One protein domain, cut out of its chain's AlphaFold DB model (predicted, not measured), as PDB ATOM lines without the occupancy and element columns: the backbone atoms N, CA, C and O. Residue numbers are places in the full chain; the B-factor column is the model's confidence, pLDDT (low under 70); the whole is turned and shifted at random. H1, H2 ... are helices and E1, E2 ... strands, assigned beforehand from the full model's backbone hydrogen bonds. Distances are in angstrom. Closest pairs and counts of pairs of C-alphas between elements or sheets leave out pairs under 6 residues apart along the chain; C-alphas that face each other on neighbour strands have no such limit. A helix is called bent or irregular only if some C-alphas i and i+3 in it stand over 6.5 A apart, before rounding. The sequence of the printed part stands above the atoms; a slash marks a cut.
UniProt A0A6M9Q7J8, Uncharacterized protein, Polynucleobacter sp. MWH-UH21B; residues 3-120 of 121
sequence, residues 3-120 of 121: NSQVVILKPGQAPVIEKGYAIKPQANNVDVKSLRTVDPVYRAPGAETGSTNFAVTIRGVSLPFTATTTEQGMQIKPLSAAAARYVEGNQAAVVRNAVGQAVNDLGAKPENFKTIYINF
ATOM      1  N   ASN A   3     180.378 195.541 230.413       91.44
ATOM      2  CA  ASN A   3     179.045 195.864 230.893       91.44
ATOM      3  C   ASN A   3     179.193 196.776 232.102       91.44
ATOM      4  O   ASN A   3     179.803 196.398 233.100       91.44
ATOM      5  N   SER A   4     178.631 197.966 231.983       91.75
ATOM      6  CA  SER A   4     178.715 199.022 232.974       91.75
ATOM      7  C   SER A   4     177.331 199.304 233.526       91.75
ATOM      8  O   SER A   4     176.395 199.521 232.755       91.75
ATOM      9  N   GLN A   5     177.187 199.344 234.845       94.12
ATOM     10  CA  GLN A   5     175.972 199.880 235.460       94.12
ATOM     11  C   GLN A   5     176.000 201.412 235.432       94.12
ATOM     12  O   GLN A   5     177.072 202.012 235.487       94.12
ATOM     13  N   VAL A   6     174.835 202.046 235.346       93.81
ATOM     14  CA  VAL A   6     174.685 203.502 235.399       93.81
ATOM     15  C   VAL A   6     174.018 203.875 236.710       93.81
ATOM     16  O   VAL A   6     172.894 203.448 236.984       93.81
ATOM     17  N   VAL A   7     174.715 204.689 237.496       95.19
ATOM     18  CA  VAL A   7     174.239 205.197 238.779       95.19
ATOM     19  C   VAL A   7     174.041 206.700 238.683       95.19
ATOM     20  O   VAL A   7     174.947 207.433 238.295       95.19
ATOM     21  N   ILE A   8     172.863 207.169 239.069       95.38
ATOM     22  CA  ILE A   8     172.516 208.583 239.127       95.38
ATOM     23  C   ILE A   8     172.719 209.084 240.555       95.38
ATOM     24  O   ILE A   8     172.133 208.544 241.495       95.38
ATOM     25  N   LEU A   9     173.538 210.124 240.711       95.50
ATOM     26  CA  LEU A   9     173.779 210.796 241.989       95.50
ATOM     27  C   LEU A   9     173.177 212.201 241.913       95.50
ATOM     28  O   LEU A   9     173.636 213.020 241.117       95.50
ATOM     29  N   LYS A  10     172.145 212.478 242.713       94.38
ATOM     30  CA  LYS A  10     171.464 213.782 242.762       94.38
ATOM     31  C   LYS A  10     171.603 214.429 244.146       94.38
ATOM     32  O   LYS A  10     171.609 213.697 245.138       94.38
ATOM     33  N   PRO A  11     171.632 215.773 244.231       91.25
ATOM     34  CA  PRO A  11     171.675 216.485 245.507       91.25
ATOM     35  C   PRO A  11     170.538 216.081 246.440       91.25
ATOM     36  O   PRO A  11     169.368 216.133 246.067       91.25
ATOM     37  N   GLY A  12     170.894 215.673 247.661       92.00
ATOM     38  CA  GLY A  12     169.938 215.310 248.710       92.00
ATOM     39  C   GLY A  12     169.134 214.031 248.451       92.00
ATOM     40  O   GLY A  12     168.161 213.786 249.160       92.00
ATOM     41  N   GLN A  13     169.505 213.219 247.455       92.69
ATOM     42  CA  GLN A  13     168.817 211.968 247.121       92.69
ATOM     43  C   GLN A  13     169.753 210.767 247.266       92.69
ATOM     44  O   GLN A  13     170.964 210.871 247.063       92.69
ATOM     45  N   ALA A  14     169.183 209.607 247.595       92.50
ATOM     46  CA  ALA A  14     169.928 208.354 247.576       92.50
ATOM     47  C   ALA A  14     170.387 208.017 246.137       92.50
ATOM     48  O   ALA A  14     169.660 208.326 245.188       92.50
ATOM     49  N   PRO A  15     171.557 207.374 245.953       93.44
ATOM     50  CA  PRO A  15     172.000 206.889 244.648       93.44
ATOM     51  C   PRO A  15     170.964 205.970 243.995       93.44
ATOM     52  O   PRO A  15     170.438 205.064 244.642       93.44
ATOM     53  N   VAL A  16     170.704 206.170 242.702       93.25
ATOM     54  CA  VAL A  16     169.743 205.359 241.939       93.25
ATOM     55  C   VAL A  16     170.466 204.598 240.839       93.25
ATOM     56  O   VAL A  16     171.102 205.204 239.981       93.25
ATOM     57  N   ILE A  17     170.339 203.272 240.830       91.88
ATOM     58  CA  ILE A  17     170.779 202.441 239.704       91.88
ATOM     59  C   ILE A  17     169.667 202.464 238.661       91.88
ATOM     60  O   ILE A  17     168.567 201.983 238.916       91.88
ATOM     61  N   GLU A  18     169.935 203.063 237.505       85.75
ATOM     62  CA  GLU A  18     168.898 203.295 236.494       85.75
ATOM     63  C   GLU A  18     168.865 202.176 235.445       85.75
ATOM     64  O   GLU A  18     167.813 201.619 235.139       85.75
ATOM     65  N   LYS A  19     170.026 201.862 234.861       89.69
ATOM     66  CA  LYS A  19     170.196 200.909 233.750       89.69
ATOM     67  C   LYS A  19     171.667 200.542 233.586       89.69
ATOM     68  O   LYS A  19     172.492 200.898 234.421       89.69
ATOM     69  N   GLY A  20     172.014 199.870 232.490       90.69
ATOM     70  CA  GLY A  20     173.408 199.638 232.114       90.69
ATOM     71  C   GLY A  20     173.715 199.929 230.663       90.69
ATOM     72  O   GLY A  20     172.818 200.061 229.828       90.69
ATOM     73  N   TYR A  21     175.006 199.957 230.371       92.81
ATOM     74  CA  TYR A  21     175.557 200.071 229.037       92.81
ATOM     75  C   TYR A  21     176.589 198.979 228.780       92.81
ATOM     76  O   TYR A  21     177.480 198.752 229.585       92.81
ATOM     77  N   ALA A  22     176.498 198.332 227.626       91.44
ATOM     78  CA  ALA A  22     177.613 197.625 227.028       91.44
ATOM     79  C   ALA A  22     178.470 198.652 226.287       91.44
ATOM     80  O   ALA A  22     178.015 199.262 225.314       91.44
ATOM     81  N   ILE A  23     179.695 198.839 226.765       91.00
ATOM     82  CA  ILE A  23     180.669 199.792 226.248       91.00
ATOM     83  C   ILE A  23     181.734 199.019 225.470       91.00
ATOM     84  O   ILE A  23     182.351 198.068 225.967       91.00
ATOM     85  N   LYS A  24     181.941 199.402 224.211       89.56
ATOM     86  CA  LYS A  24     183.002 198.864 223.363       89.56
ATOM     87  C   LYS A  24     183.778 200.027 222.735       89.56
ATOM     88  O   LYS A  24     183.315 200.607 221.756       89.56
ATOM     89  N   PRO A  25     184.952 200.359 223.278       80.44
ATOM     90  CA  PRO A  25     185.897 201.236 222.605       80.44
ATOM     91  C   PRO A  25     186.335 200.632 221.274       80.44
ATOM     92  O   PRO A  25     186.539 199.422 221.144       80.44
ATOM     93  N   GLN A  26     186.479 201.505 220.297       80.19
ATOM     94  CA  GLN A  26     187.060 201.280 218.985       80.19
ATOM     95  C   GLN A  26     188.179 202.310 218.785       80.19
ATOM     96  O   GLN A  26     188.268 203.270 219.546       80.19
ATOM     97  N   ALA A  27     189.005 202.144 217.748       70.94
ATOM     98  CA  ALA A  27     190.178 202.995 217.521       70.94
ATOM     99  C   ALA A  27     189.873 204.508 217.578       70.94
ATOM    100  O   ALA A  27     190.642 205.249 218.174       70.94
ATOM    101  N   ASN A  28     188.729 204.946 217.031       74.69
ATOM    102  CA  ASN A  28     188.349 206.366 216.960       74.69
ATOM    103  C   ASN A  28     186.941 206.658 217.516       74.69
ATOM    104  O   ASN A  28     186.390 207.729 217.270       74.69
ATOM    105  N   ASN A  29     186.294 205.694 218.177       80.75
ATOM    106  CA  ASN A  29     184.905 205.840 218.625       80.75
ATOM    107  C   ASN A  29     184.607 204.921 219.817       80.75
ATOM    108  O   ASN A  29     185.340 203.975 220.080       80.75
ATOM    109  N   VAL A  30     183.499 205.159 220.514       87.75
ATOM    110  CA  VAL A  30     183.000 204.279 221.574       87.75
ATOM    111  C   VAL A  30     181.568 203.862 221.254       87.75
ATOM    112  O   VAL A  30     180.643 204.676 221.222       87.75
ATOM    113  N   ASP A  31     181.357 202.563 221.060       90.75
ATOM    114  CA  ASP A  31     180.013 202.010 220.964       90.75
ATOM    115  C   ASP A  31     179.414 201.874 222.360       90.75
ATOM    116  O   ASP A  31     180.031 201.326 223.275       90.75
ATOM    117  N   VAL A  32     178.180 202.352 222.503       90.81
ATOM    118  CA  VAL A  32     177.406 202.297 223.744       90.81
ATOM    119  C   VAL A  32     176.043 201.713 223.404       90.81
ATOM    120  O   VAL A  32     175.306 202.287 222.600       90.81
ATOM    121  N   LYS A  33     175.709 200.569 224.002       91.81
ATOM    122  CA  LYS A  33     174.425 199.881 223.815       91.81
ATOM    123  C   LYS A  33     173.739 199.688 225.159       91.81
ATOM    124  O   LYS A  33     174.349 199.158 226.078       91.81
ATOM    125  N   SER A  34     172.473 200.080 225.278       90.38
ATOM    126  CA  SER A  34     171.703 199.884 226.512       90.38
ATOM    127  C   SER A  34     171.568 198.401 226.870       90.38
ATOM    128  O   SER A  34     171.317 197.560 226.003       90.38
ATOM    129  N   LEU A  35     171.688 198.096 228.159       90.12
ATOM    130  CA  LEU A  35     171.458 196.777 228.742       90.12
ATOM    131  C   LEU A  35     170.107 196.751 229.458       90.12
ATOM    132  O   LEU A  35     169.720 197.726 230.099       90.12
ATOM    133  N   ARG A  36     169.396 195.622 229.347       76.50
ATOM    134  CA  ARG A  36     168.100 195.407 230.018       76.50
ATOM    135  C   ARG A  36     168.240 195.008 231.488       76.50
ATOM    136  O   ARG A  36     167.302 195.199 232.247       76.50
ATOM    137  N   THR A  37     169.384 194.449 231.872       77.06
ATOM    138  CA  THR A  37     169.654 193.935 233.220       77.06
ATOM    139  C   THR A  37     171.031 194.391 233.678       77.06
ATOM    140  O   THR A  37     171.996 194.286 232.917       77.06
ATOM    141  N   VAL A  38     171.112 194.870 234.917       80.56
ATOM    142  CA  VAL A  38     172.351 195.259 235.601       80.56
ATOM    143  C   VAL A  38     172.366 194.714 237.018       80.56
ATOM    144  O   VAL A  38     171.319 194.337 237.544       80.56
ATOM    145  N   ASP A  39     173.555 194.671 237.612       80.62
ATOM    146  CA  ASP A  39     173.719 194.423 239.041       80.62
ATOM    147  C   ASP A  39     172.950 195.506 239.830       80.62
ATOM    148  O   ASP A  39     173.172 196.695 239.599       80.62
ATOM    149  N   PRO A  40     171.999 195.137 240.708       77.38
ATOM    150  CA  PRO A  40     171.254 196.098 241.514       77.38
ATOM    151  C   PRO A  40     172.036 196.572 242.753       77.38
ATOM    152  O   PRO A  40     171.487 197.304 243.576       77.38
ATOM    153  N   VAL A  41     173.292 196.152 242.936       87.56
ATOM    154  CA  VAL A  41     174.102 196.530 244.095       87.56
ATOM    155  C   VAL A  41     174.888 197.812 243.824       87.56
ATOM    156  O   VAL A  41     175.830 197.857 243.029       87.56
ATOM    157  N   TYR A  42     174.545 198.866 244.565       89.69
ATOM    158  CA  TYR A  42     175.292 200.118 244.537       89.69
ATOM    159  C   TYR A  42     176.653 199.952 245.219       89.69
ATOM    160  O   TYR A  42     176.764 199.410 246.320       89.69
ATOM    161  N   ARG A  43     177.689 200.488 244.575       90.94
ATOM    162  CA  ARG A  43     179.029 200.666 245.137       90.94
ATOM    163  C   ARG A  43     179.394 202.135 244.975       90.94
ATOM    164  O   ARG A  43     179.072 202.722 243.950       90.94
ATOM    165  N   ALA A  44     180.021 202.735 245.982       92.56
ATOM    166  CA  ALA A  44     180.490 204.114 245.877       92.56
ATOM    167  C   ALA A  44     181.673 204.212 244.893       92.56
ATOM    168  O   ALA A  44     182.401 203.231 244.769       92.56
ATOM    169  N   PRO A  45     181.920 205.365 244.242       92.44
ATOM    170  CA  PRO A  45     182.990 205.500 243.246       92.44
ATOM    171  C   PRO A  45     184.392 205.092 243.734       92.44
ATOM    172  O   PRO A  45     185.179 204.558 242.953       92.44
ATOM    173  N   GLY A  46     184.684 205.282 245.024       94.00
ATOM    174  CA  GLY A  46     186.020 205.085 245.590       94.00
ATOM    175  C   GLY A  46     186.934 206.278 245.314       94.00
ATOM    176  O   GLY A  46     186.451 207.373 245.017       94.00
ATOM    177  N   ALA A  47     188.246 206.072 245.434       95.38
ATOM    178  CA  ALA A  47     189.223 207.134 245.199       95.38
ATOM    179  C   ALA A  47     189.269 207.559 243.722       95.38
ATOM    180  O   ALA A  47     189.114 206.737 242.814       95.38
ATOM    181  N   GLU A  48     189.504 208.851 243.487       96.06
ATOM    182  CA  GLU A  48     189.806 209.383 242.160       96.06
ATOM    183  C   GLU A  48     191.193 208.920 241.702       96.06
ATOM    184  O   GLU A  48     192.158 208.948 242.464       96.06
ATOM    185  N   THR A  49     191.286 208.500 240.441       95.50
ATOM    186  CA  THR A  49     192.532 208.052 239.804       95.50
ATOM    187  C   THR A  49     192.970 208.952 238.648       95.50
ATOM    188  O   THR A  49     194.105 208.846 238.193       95.50
ATOM    189  N   GLY A  50     192.093 209.841 238.178       95.88
ATOM    190  CA  GLY A  50     192.370 210.790 237.104       95.88
ATOM    191  C   GLY A  50     191.121 211.571 236.704       95.88
ATOM    192  O   GLY A  50     190.000 211.138 236.965       95.88
ATOM    193  N   SER A  51     191.301 212.720 236.054       97.25
ATOM    194  CA  SER A  51     190.192 213.580 235.639       97.25
ATOM    195  C   SER A  51     190.536 214.371 234.381       97.25
ATOM    196  O   SER A  51     191.657 214.850 234.227       97.25
ATOM    197  N   THR A  52     189.567 214.499 233.477       97.50
ATOM    198  CA  THR A  52     189.655 215.305 232.254       97.50
ATOM    199  C   THR A  52     188.345 216.052 232.014       97.50
ATOM    200  O   THR A  52     187.280 215.659 232.496       97.50
ATOM    201  N   ASN A  53     188.407 217.141 231.253       97.50
ATOM    202  CA  ASN A  53     187.236 217.899 230.835       97.50
ATOM    203  C   ASN A  53     186.885 217.566 229.389       97.50
ATOM    204  O   ASN A  53     187.757 217.402 228.543       97.50
ATOM    205  N   PHE A  54     185.592 217.529 229.091       96.06
ATOM    206  CA  PHE A  54     185.099 217.367 227.731       96.06
ATOM    207  C   PHE A  54     183.866 218.230 227.508       96.06
ATOM    208  O   PHE A  54     183.252 218.745 228.446       96.06
ATOM    209  N   ALA A  55     183.482 218.384 226.247       95.94
ATOM    210  CA  ALA A  55     182.244 219.054 225.907       95.94
ATOM    211  C   ALA A  55     181.477 218.299 224.828       95.94
ATOM    212  O   ALA A  55     182.060 217.697 223.929       95.94
ATOM    213  N   VAL A  56     180.151 218.360 224.916       94.69
ATOM    214  CA  VAL A  56     179.255 217.874 223.868       94.69
ATOM    215  C   VAL A  56     178.707 219.081 223.118       94.69
ATOM    216  O   VAL A  56     177.982 219.891 223.692       94.69
ATOM    217  N   THR A  57     179.041 219.201 221.833       93.12
ATOM    218  CA  THR A  57     178.565 220.304 220.988       93.12
ATOM    219  C   THR A  57     177.243 219.950 220.320       93.12
ATOM    220  O   THR A  57     177.139 218.949 219.611       93.12
ATOM    221  N   ILE A  58     176.231 220.799 220.499       90.38
ATOM    222  CA  ILE A  58     174.884 220.605 219.955       90.38
ATOM    223  C   ILE A  58     174.424 221.888 219.304       90.38
ATOM    224  O   ILE A  58     174.275 222.906 219.972       90.38
ATOM    225  N   ARG A  59     174.175 221.833 217.990       89.56
ATOM    226  CA  ARG A  59     173.732 223.000 217.207       89.56
ATOM    227  C   ARG A  59     174.623 224.234 217.455       89.56
ATOM    228  O   ARG A  59     174.125 225.341 217.597       89.56
ATOM    229  N   GLY A  60     175.937 224.018 217.567       89.94
ATOM    230  CA  GLY A  60     176.929 225.065 217.838       89.94
ATOM    231  C   GLY A  60     177.102 225.459 219.312       89.94
ATOM    232  O   GLY A  60     178.031 226.193 219.623       89.94
ATOM    233  N   VAL A  61     176.273 224.953 220.229       93.00
ATOM    234  CA  VAL A  61     176.399 225.210 221.673       93.00
ATOM    235  C   VAL A  61     177.233 224.116 222.326       93.00
ATOM    236  O   VAL A  61     176.889 222.938 222.243       93.00
ATOM    237  N   SER A  62     178.313 224.506 222.998       95.94
ATOM    238  CA  SER A  62     179.182 223.597 223.745       95.94
ATOM    239  C   SER A  62     178.636 223.370 225.156       95.94
ATOM    240  O   SER A  62     178.454 224.320 225.919       95.94
ATOM    241  N   LEU A  63     178.349 222.115 225.502       97.75
ATOM    242  CA  LEU A  63     177.870 221.714 226.825       97.75
ATOM    243  C   LEU A  63     179.025 221.084 227.614       97.75
ATOM    244  O   LEU A  63     179.471 220.004 227.225       97.75
ATOM    245  N   PRO A  64     179.521 221.728 228.685       97.94
ATOM    246  CA  PRO A  64     180.729 221.291 229.381       97.94
ATOM    247  C   PRO A  64     180.460 220.209 230.438       97.94
ATOM    248  O   PRO A  64     179.460 220.255 231.162       97.94
ATOM    249  N   PHE A  65     181.399 219.274 230.557       98.50
ATOM    250  CA  PHE A  65     181.394 218.167 231.511       98.50
ATOM    251  C   PHE A  65     182.816 217.866 232.011       98.50
ATOM    252  O   PHE A  65     183.805 218.165 231.342       98.50
ATOM    253  N   THR A  66     182.903 217.184 233.148       98.12
ATOM    254  CA  THR A  66     184.121 216.516 233.625       98.12
ATOM    255  C   THR A  66     183.911 215.005 233.594       98.12
ATOM    256  O   THR A  66     182.827 214.522 233.931       98.12
ATOM    257  N   ALA A  67     184.939 214.264 233.187       97.56
ATOM    258  CA  ALA A  67     185.037 212.816 233.300       97.56
ATOM    259  C   ALA A  67     186.169 212.475 234.276       97.56
ATOM    260  O   ALA A  67     187.329 212.784 234.026       97.56
ATOM    261  N   THR A  68     185.822 211.823 235.379       97.69
ATOM    262  CA  THR A  68     186.738 211.450 236.456       97.69
ATOM    263  C   THR A  68     186.800 209.934 236.548       97.69
ATOM    264  O   THR A  68     185.776 209.285 236.752       97.69
ATOM    265  N   THR A  69     187.975 209.336 236.397       96.69
ATOM    266  CA  THR A  69     188.167 207.909 236.648       96.69
ATOM    267  C   THR A  69     188.323 207.664 238.141       96.69
ATOM    268  O   THR A  69     188.899 208.461 238.877       96.69
ATOM    269  N   THR A  70     187.772 206.549 238.600       96.62
ATOM    270  CA  THR A  70     187.694 206.169 240.011       96.62
ATOM    271  C   THR A  70     187.981 204.679 240.153       96.62
ATOM    272  O   THR A  70     187.959 203.944 239.163       96.62
ATOM    273  N   GLU A  71     188.223 204.201 241.369       94.25
ATOM    274  CA  GLU A  71     188.463 202.774 241.634       94.25
ATOM    275  C   GLU A  71     187.320 201.860 241.161       94.25
ATOM    276  O   GLU A  71     187.565 200.725 240.748       94.25
ATOM    277  N   GLN A  72     186.069 202.336 241.201       92.75
ATOM    278  CA  GLN A  72     184.896 201.556 240.787       92.75
ATOM    279  C   GLN A  72     184.408 201.860 239.361       92.75
ATOM    280  O   GLN A  72     183.432 201.252 238.904       92.75
ATOM    281  N   GLY A  73     185.054 202.780 238.644       94.75
ATOM    282  CA  GLY A  73     184.706 203.097 237.264       94.75
ATOM    283  C   GLY A  73     184.934 204.551 236.899       94.75
ATOM    284  O   GLY A  73     186.042 205.058 237.030       94.75
ATOM    285  N   MET A  74     183.905 205.224 236.397       96.19
ATOM    286  CA  MET A  74     184.012 206.604 235.933       96.19
ATOM    287  C   MET A  74     182.832 207.435 236.415       96.19
ATOM    288  O   MET A  74     181.689 206.995 236.355       96.19
ATOM    289  N   GLN A  75     183.106 208.656 236.848       97.44
ATOM    290  CA  GLN A  75     182.122 209.665 237.179       97.44
ATOM    291  C   GLN A  75     182.076 210.735 236.091       97.44
ATOM    292  O   GLN A  75     183.102 211.227 235.638       97.44
ATOM    293  N   ILE A  76     180.869 211.105 235.684       98.12
ATOM    294  CA  ILE A  76     180.590 212.163 234.726       98.12
ATOM    295  C   ILE A  76     179.824 213.251 235.463       98.12
ATOM    296  O   ILE A  76     178.753 212.983 236.009       98.12
ATOM    297  N   LYS A  77     180.347 214.475 235.455       98.19
ATOM    298  CA  LYS A  77     179.712 215.628 236.098       98.19
ATOM    299  C   LYS A  77     179.417 216.718 235.063       98.19
ATOM    300  O   LYS A  77     180.356 217.190 234.423       98.19
ATOM    301  N   PRO A  78     178.152 217.131 234.857       97.81
ATOM    302  CA  PRO A  78     177.848 218.316 234.067       97.81
ATOM    303  C   PRO A  78     178.353 219.571 234.785       97.81
ATOM    304  O   PRO A  78     178.192 219.712 235.994       97.81
ATOM    305  N   LEU A  79     178.929 220.507 234.028       97.25
ATOM    306  CA  LEU A  79     179.478 221.760 234.566       97.25
ATOM    307  C   LEU A  79     178.537 222.960 234.384       97.25
ATOM    308  O   LEU A  79     178.873 224.085 234.744       97.25
ATOM    309  N   SER A  80     177.349 222.744 233.817       96.56
ATOM    310  CA  SER A  80     176.318 223.772 233.673       96.56
ATOM    311  C   SER A  80     174.912 223.183 233.774       96.56
ATOM    312  O   SER A  80     174.694 221.998 233.514       96.56
ATOM    313  N   ALA A  81     173.924 224.025 234.087       94.56
ATOM    314  CA  ALA A  81     172.519 223.610 234.121       94.56
ATOM    315  C   ALA A  81     172.021 223.092 232.757       94.56
ATOM    316  O   ALA A  81     171.201 222.177 232.696       94.56
ATOM    317  N   ALA A  82     172.531 223.644 231.649       95.38
ATOM    318  CA  ALA A  82     172.211 223.167 230.306       95.38
ATOM    319  C   ALA A  82     172.797 221.768 230.044       95.38
ATOM    320  O   ALA A  82     172.099 220.904 229.516       95.38
ATOM    321  N   ALA A  83     174.041 221.521 230.469       96.81
ATOM    322  CA  ALA A  83     174.670 220.204 230.391       96.81
ATOM    323  C   ALA A  83     173.930 219.168 231.259       96.81
ATOM    324  O   ALA A  83     173.690 218.047 230.807       96.81
ATOM    325  N   ALA A  84     173.492 219.567 232.459       96.12
ATOM    326  CA  ALA A  84     172.699 218.728 233.357       96.12
ATOM    327  C   ALA A  84     171.359 218.314 232.725       96.12
ATOM    328  O   ALA A  84     171.041 217.130 232.673       96.12
ATOM    329  N   ARG A  85     170.608 219.261 232.150       94.94
ATOM    330  CA  ARG A  85     169.355 218.951 231.436       94.94
ATOM    331  C   ARG A  85     169.587 218.072 230.209       94.94
ATOM    332  O   ARG A  85     168.779 217.201 229.903       94.94
ATOM    333  N   TYR A  86     170.688 218.287 229.488       95.44
ATOM    334  CA  TYR A  86     170.988 217.495 228.300       95.44
ATOM    335  C   TYR A  86     171.239 216.020 228.628       95.44
ATOM    336  O   TYR A  86     170.717 215.144 227.931       95.44
ATOM    337  N   VAL A  87     172.012 215.737 229.685       95.31
ATOM    338  CA  VAL A  87     172.364 214.355 230.035       95.31
ATOM    339  C   VAL A  87     171.137 213.529 230.423       95.31
ATOM    340  O   VAL A  87     171.101 212.359 230.067       95.31
ATOM    341  N   GLU A  88     170.097 214.114 231.027       90.38
ATOM    342  CA  GLU A  88     168.859 213.401 231.399       90.38
ATOM    343  C   GLU A  88     168.197 212.687 230.207       90.38
ATOM    344  O   GLU A  88     167.735 211.557 230.348       90.38
ATOM    345  N   GLY A  89     168.217 213.296 229.016       90.81
ATOM    346  CA  GLY A  89     167.675 212.695 227.789       90.81
ATOM    347  C   GLY A  89     168.703 211.981 226.908       90.81
ATOM    348  O   GLY A  89     168.325 211.240 226.003       90.81
ATOM    349  N   ASN A  90     170.001 212.200 227.136       94.69
ATOM    350  CA  ASN A  90     171.060 211.837 226.184       94.69
ATOM    351  C   ASN A  90     172.248 211.118 226.842       94.69
ATOM    352  O   ASN A  90     173.378 211.194 226.353       94.69
ATOM    353  N   GLN A  91     171.997 210.393 227.938       93.56
ATOM    354  CA  GLN A  91     173.027 209.713 228.732       93.56
ATOM    355  C   GLN A  91     174.001 208.885 227.883       93.56
ATOM    356  O   GLN A  91     175.206 209.000 228.067       93.56
ATOM    357  N   ALA A  92     173.516 208.109 226.906       93.06
ATOM    358  CA  ALA A  92     174.379 207.268 226.068       93.06
ATOM    359  C   ALA A  92     175.403 208.083 225.257       93.06
ATOM    360  O   ALA A  92     176.556 207.670 225.126       93.06
ATOM    361  N   ALA A  93     175.002 209.246 224.733       93.31
ATOM    362  CA  ALA A  93     175.903 210.136 224.006       93.31
ATOM    363  C   ALA A  93     176.933 210.767 224.950       93.31
ATOM    364  O   ALA A  93     178.111 210.846 224.610       93.31
ATOM    365  N   VAL A  94     176.514 211.171 226.149       95.69
ATOM    366  CA  VAL A  94     177.426 211.727 227.158       95.69
ATOM    367  C   VAL A  94     178.431 210.668 227.628       95.69
ATOM    368  O   VAL A  94     179.627 210.937 227.641       95.69
ATOM    369  N   VAL A  95     177.975 209.446 227.916       95.06
ATOM    370  CA  VAL A  95     178.827 208.300 228.284       95.06
ATOM    371  C   VAL A  95     179.833 207.996 227.178       95.06
ATOM    372  O   VAL A  95     181.014 207.837 227.465       95.06
ATOM    373  N   ARG A  96     179.395 207.967 225.911       94.12
ATOM    374  CA  ARG A  96     180.282 207.768 224.755       94.12
ATOM    375  C   ARG A  96     181.430 208.779 224.741       94.12
ATOM    376  O   ARG A  96     182.581 208.373 224.612       94.12
ATOM    377  N   ASN A  97     181.113 210.068 224.874       94.38
ATOM    378  CA  ASN A  97     182.118 211.133 224.859       94.38
ATOM    379  C   ASN A  97     183.050 211.041 226.074       94.38
ATOM    380  O   ASN A  97     184.261 211.098 225.907       94.38
ATOM    381  N   ALA A  98     182.503 210.816 227.272       95.50
ATOM    382  CA  ALA A  98     183.290 210.689 228.494       95.50
ATOM    383  C   ALA A  98     184.276 209.513 228.441       95.50
ATOM    384  O   ALA A  98     185.446 209.681 228.769       95.50
ATOM    385  N   VAL A  99     183.829 208.334 227.984       94.44
ATOM    386  CA  VAL A  99     184.699 207.158 227.822       94.44
ATOM    387  C   VAL A  99     185.794 207.446 226.803       94.44
ATOM    388  O   VAL A  99     186.950 207.136 227.065       94.44
ATOM    389  N   GLY A 100     185.445 208.047 225.661       93.12
ATOM    390  CA  GLY A 100     186.425 208.422 224.645       93.12
ATOM    391  C   GLY A 100     187.492 209.357 225.209       93.12
ATOM    392  O   GLY A 100     188.680 209.092 225.052       93.12
ATOM    393  N   GLN A 101     187.072 210.391 225.944       93.94
ATOM    394  CA  GLN A 101     187.997 211.342 226.552       93.94
ATOM    395  C   GLN A 101     188.879 210.689 227.619       93.94
ATOM    396  O   GLN A 101     190.088 210.883 227.617       93.94
ATOM    397  N   ALA A 102     188.304 209.874 228.506       93.75
ATOM    398  CA  ALA A 102     189.067 209.198 229.551       93.75
ATOM    399  C   ALA A 102     190.102 208.217 228.973       93.75
ATOM    400  O   ALA A 102     191.221 208.133 229.472       93.75
ATOM    401  N   VAL A 103     189.761 207.484 227.910       92.56
ATOM    402  CA  VAL A 103     190.707 206.581 227.237       92.56
ATOM    403  C   VAL A 103     191.839 207.370 226.580       92.56
ATOM    404  O   VAL A 103     193.002 207.013 226.753       92.56
ATOM    405  N   ASN A 104     191.507 208.442 225.858       91.81
ATOM    406  CA  ASN A 104     192.480 209.195 225.068       91.81
ATOM    407  C   ASN A 104     193.402 210.068 225.929       91.81
ATOM    408  O   ASN A 104     194.609 210.074 225.703       91.81
ATOM    409  N   ASP A 105     192.853 210.772 226.917       93.62
ATOM    410  CA  ASP A 105     193.607 211.754 227.703       93.62
ATOM    411  C   ASP A 105     194.252 211.145 228.945       93.62
ATOM    412  O   ASP A 105     195.335 211.558 229.351       93.62
ATOM    413  N   LEU A 106     193.570 210.187 229.579       92.62
ATOM    414  CA  LEU A 106     194.003 209.610 230.855       92.62
ATOM    415  C   LEU A 106     194.652 208.233 230.680       92.62
ATOM    416  O   LEU A 106     195.080 207.630 231.663       92.62
ATOM    417  N   GLY A 107     194.688 207.691 229.455       90.50
ATOM    418  CA  GLY A 107     195.142 206.320 229.202       90.50
ATOM    419  C   GLY A 107     194.291 205.275 229.930       90.50
ATOM    420  O   GLY A 107     194.764 204.174 230.231       90.50
ATOM    421  N   ALA A 108     193.049 205.628 230.277       90.88
ATOM    422  CA  ALA A 108     192.195 204.786 231.090       90.88
ATOM    423  C   ALA A 108     191.814 203.515 230.331       90.88
ATOM    424  O   ALA A 108     191.430 203.547 229.161       90.88
ATOM    425  N   LYS A 109     191.883 202.376 231.021       88.38
ATOM    426  CA  LYS A 109     191.492 201.095 230.446       88.38
ATOM    427  C   LYS A 109     189.969 200.950 230.465       88.38
ATOM    428  O   LYS A 109     189.377 201.006 231.542       88.38
ATOM    429  N   PRO A 110     189.325 200.711 229.316       83.56
ATOM    430  CA  PRO A 110     187.880 200.532 229.220       83.56
ATOM    431  C   PRO A 110     187.306 199.466 230.152       83.56
ATOM    432  O   PRO A 110     186.186 199.613 230.639       83.56
ATOM    433  N   GLU A 111     188.077 198.407 230.428       86.69
ATOM    434  CA  GLU A 111     187.709 197.323 231.351       86.69
ATOM    435  C   GLU A 111     187.481 197.805 232.789       86.69
ATOM    436  O   GLU A 111     186.793 197.137 233.564       86.69
ATOM    437  N   ASN A 112     188.012 198.979 233.138       88.38
ATOM    438  CA  ASN A 112     187.867 199.561 234.463       88.38
ATOM    439  C   ASN A 112     186.524 200.272 234.646       88.38
ATOM    440  O   ASN A 112     186.115 200.488 235.782       88.38
ATOM    441  N   PHE A 113     185.792 200.594 233.575       90.38
ATOM    442  CA  PHE A 113     184.521 201.322 233.651       90.38
ATOM    443  C   PHE A 113     183.342 200.423 234.041       90.38
ATOM    444  O   PHE A 113     182.321 200.393 233.362       90.38
ATOM    445  N   LYS A 114     183.458 199.681 235.146       90.44
ATOM    446  CA  LYS A 114     182.405 198.778 235.651       90.44
ATOM    447  C   LYS A 114     181.147 199.528 236.099       90.44
ATOM    448  O   LYS A 114     180.039 199.012 235.968       90.44
ATOM    449  N   THR A 115     181.312 200.756 236.583       94.38
ATOM    450  CA  THR A 115     180.211 201.668 236.912       94.38
ATOM    451  C   THR A 115     180.425 203.022 236.249       94.38
ATOM    452  O   THR A 115     181.529 203.564 236.284       94.38
ATOM    453  N   ILE A 116     179.365 203.578 235.668       95.62
ATOM    454  CA  ILE A 116     179.298 204.971 235.238       95.62
ATOM    455  C   ILE A 116     178.401 205.732 236.210       95.62
ATOM    456  O   ILE A 116     177.197 205.491 236.271       95.62
ATOM    457  N   TYR A 117     178.973 206.667 236.956       97.12
ATOM    458  CA  TYR A 117     178.232 207.573 237.822       97.12
ATOM    459  C   TYR A 117     177.907 208.845 237.043       97.12
ATOM    460  O   TYR A 117     178.814 209.497 236.537       97.12
ATOM    461  N   ILE A 118     176.640 209.230 236.951       97.06
ATOM    462  CA  ILE A 118     176.243 210.555 236.463       97.06
ATOM    463  C   ILE A 118     175.955 211.400 237.700       97.06
ATOM    464  O   ILE A 118     174.948 211.198 238.382       97.06
ATOM    465  N   ASN A 119     176.887 212.295 238.018       96.69
ATOM    466  CA  ASN A 119     176.902 213.056 239.258       96.69
ATOM    467  C   ASN A 119     176.402 214.483 239.043       96.69
ATOM    468  O   ASN A 119     177.084 215.287 238.420       96.69
ATOM    469  N   PHE A 120     175.226 214.788 239.587       94.50
ATOM    470  CA  PHE A 120     174.599 216.109 239.559       94.50
ATOM    471  C   PHE A 120     174.868 216.941 240.828       94.50
ATOM    472  O   PHE A 120     174.296 218.024 240.960       94.50
TER     473      PHE A 120
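Overview. This is residues 3 to 120 of the 121 residues of an uncharacterized protein of Polynucleobacter sp. MWH-UH21B (UniProt A0A6M9Q7J8). A seven-stranded sheet curls like part of a barrel round H1b, the longer arm of one bent helix, while the shorter arm, H1a, sits beside the strands. The printed part has 118 residues with E1 to E6, H1 and E7 in that order; the mixed sheet runs E3 E2 E1 E7 E6 E5 E4. The class is mixed, helices and strands. The whole is compact, with a radius of gyration of the C-alphas of 13.1 A and spans of 39 by 35 by 28 A.

Along the chain. Find C-alpha 3 at (179.045, 195.864, 230.893), where E1, residues 3 to 9, begins. Next come E2, residues 16 to 26, 29.0 A long and bending by 56 degrees at residue 19, and E3, residues 29 to 35. Then read E4, residues 48 to 58, 29.0 A; E5, residues 61 to 70, 28.7 A; and E6, residues 73 to 78. H1, residues 81 to 106, was assigned as one helix by its hydrogen bonds but is bent: C-alphas 89 and 92 are 8.8 A apart, between H1a, residues 81 to 89, and H1b, residues 92 to 106, 20.3 A. E7, residues 115 to 119, ends at C-alpha 119, (176.902, 213.056, 239.258).

Arrangement. E1 E2 E3 and E4 E5 E6 are meanders, each strand the antiparallel neighbour of the one before. E7 is parallel to E1, with N 7 and O 116 at 2.9 A, and to E6, with N 76 and O 117 at 2.7 A. E6, H1, E7 form a strand-helix-strand unit, parallel strands joined through a helix, with a right-handed crossover. Both arms are on one face, giving two layers; the closest C-alphas of E3 and H1b, Val 30 and Arg 96, are 5.4 A apart. In H1b every O i to N i+4 pair is within hydrogen-bond range, in H1a 3 of 5.

Size, cuts and confidence. The farthest C-alphas, Gly 12 and Ala 27, are 39.2 A apart. The printed part has no cut, the link E3 to E4 is long, and no printed residue is under 70 in pLDDT.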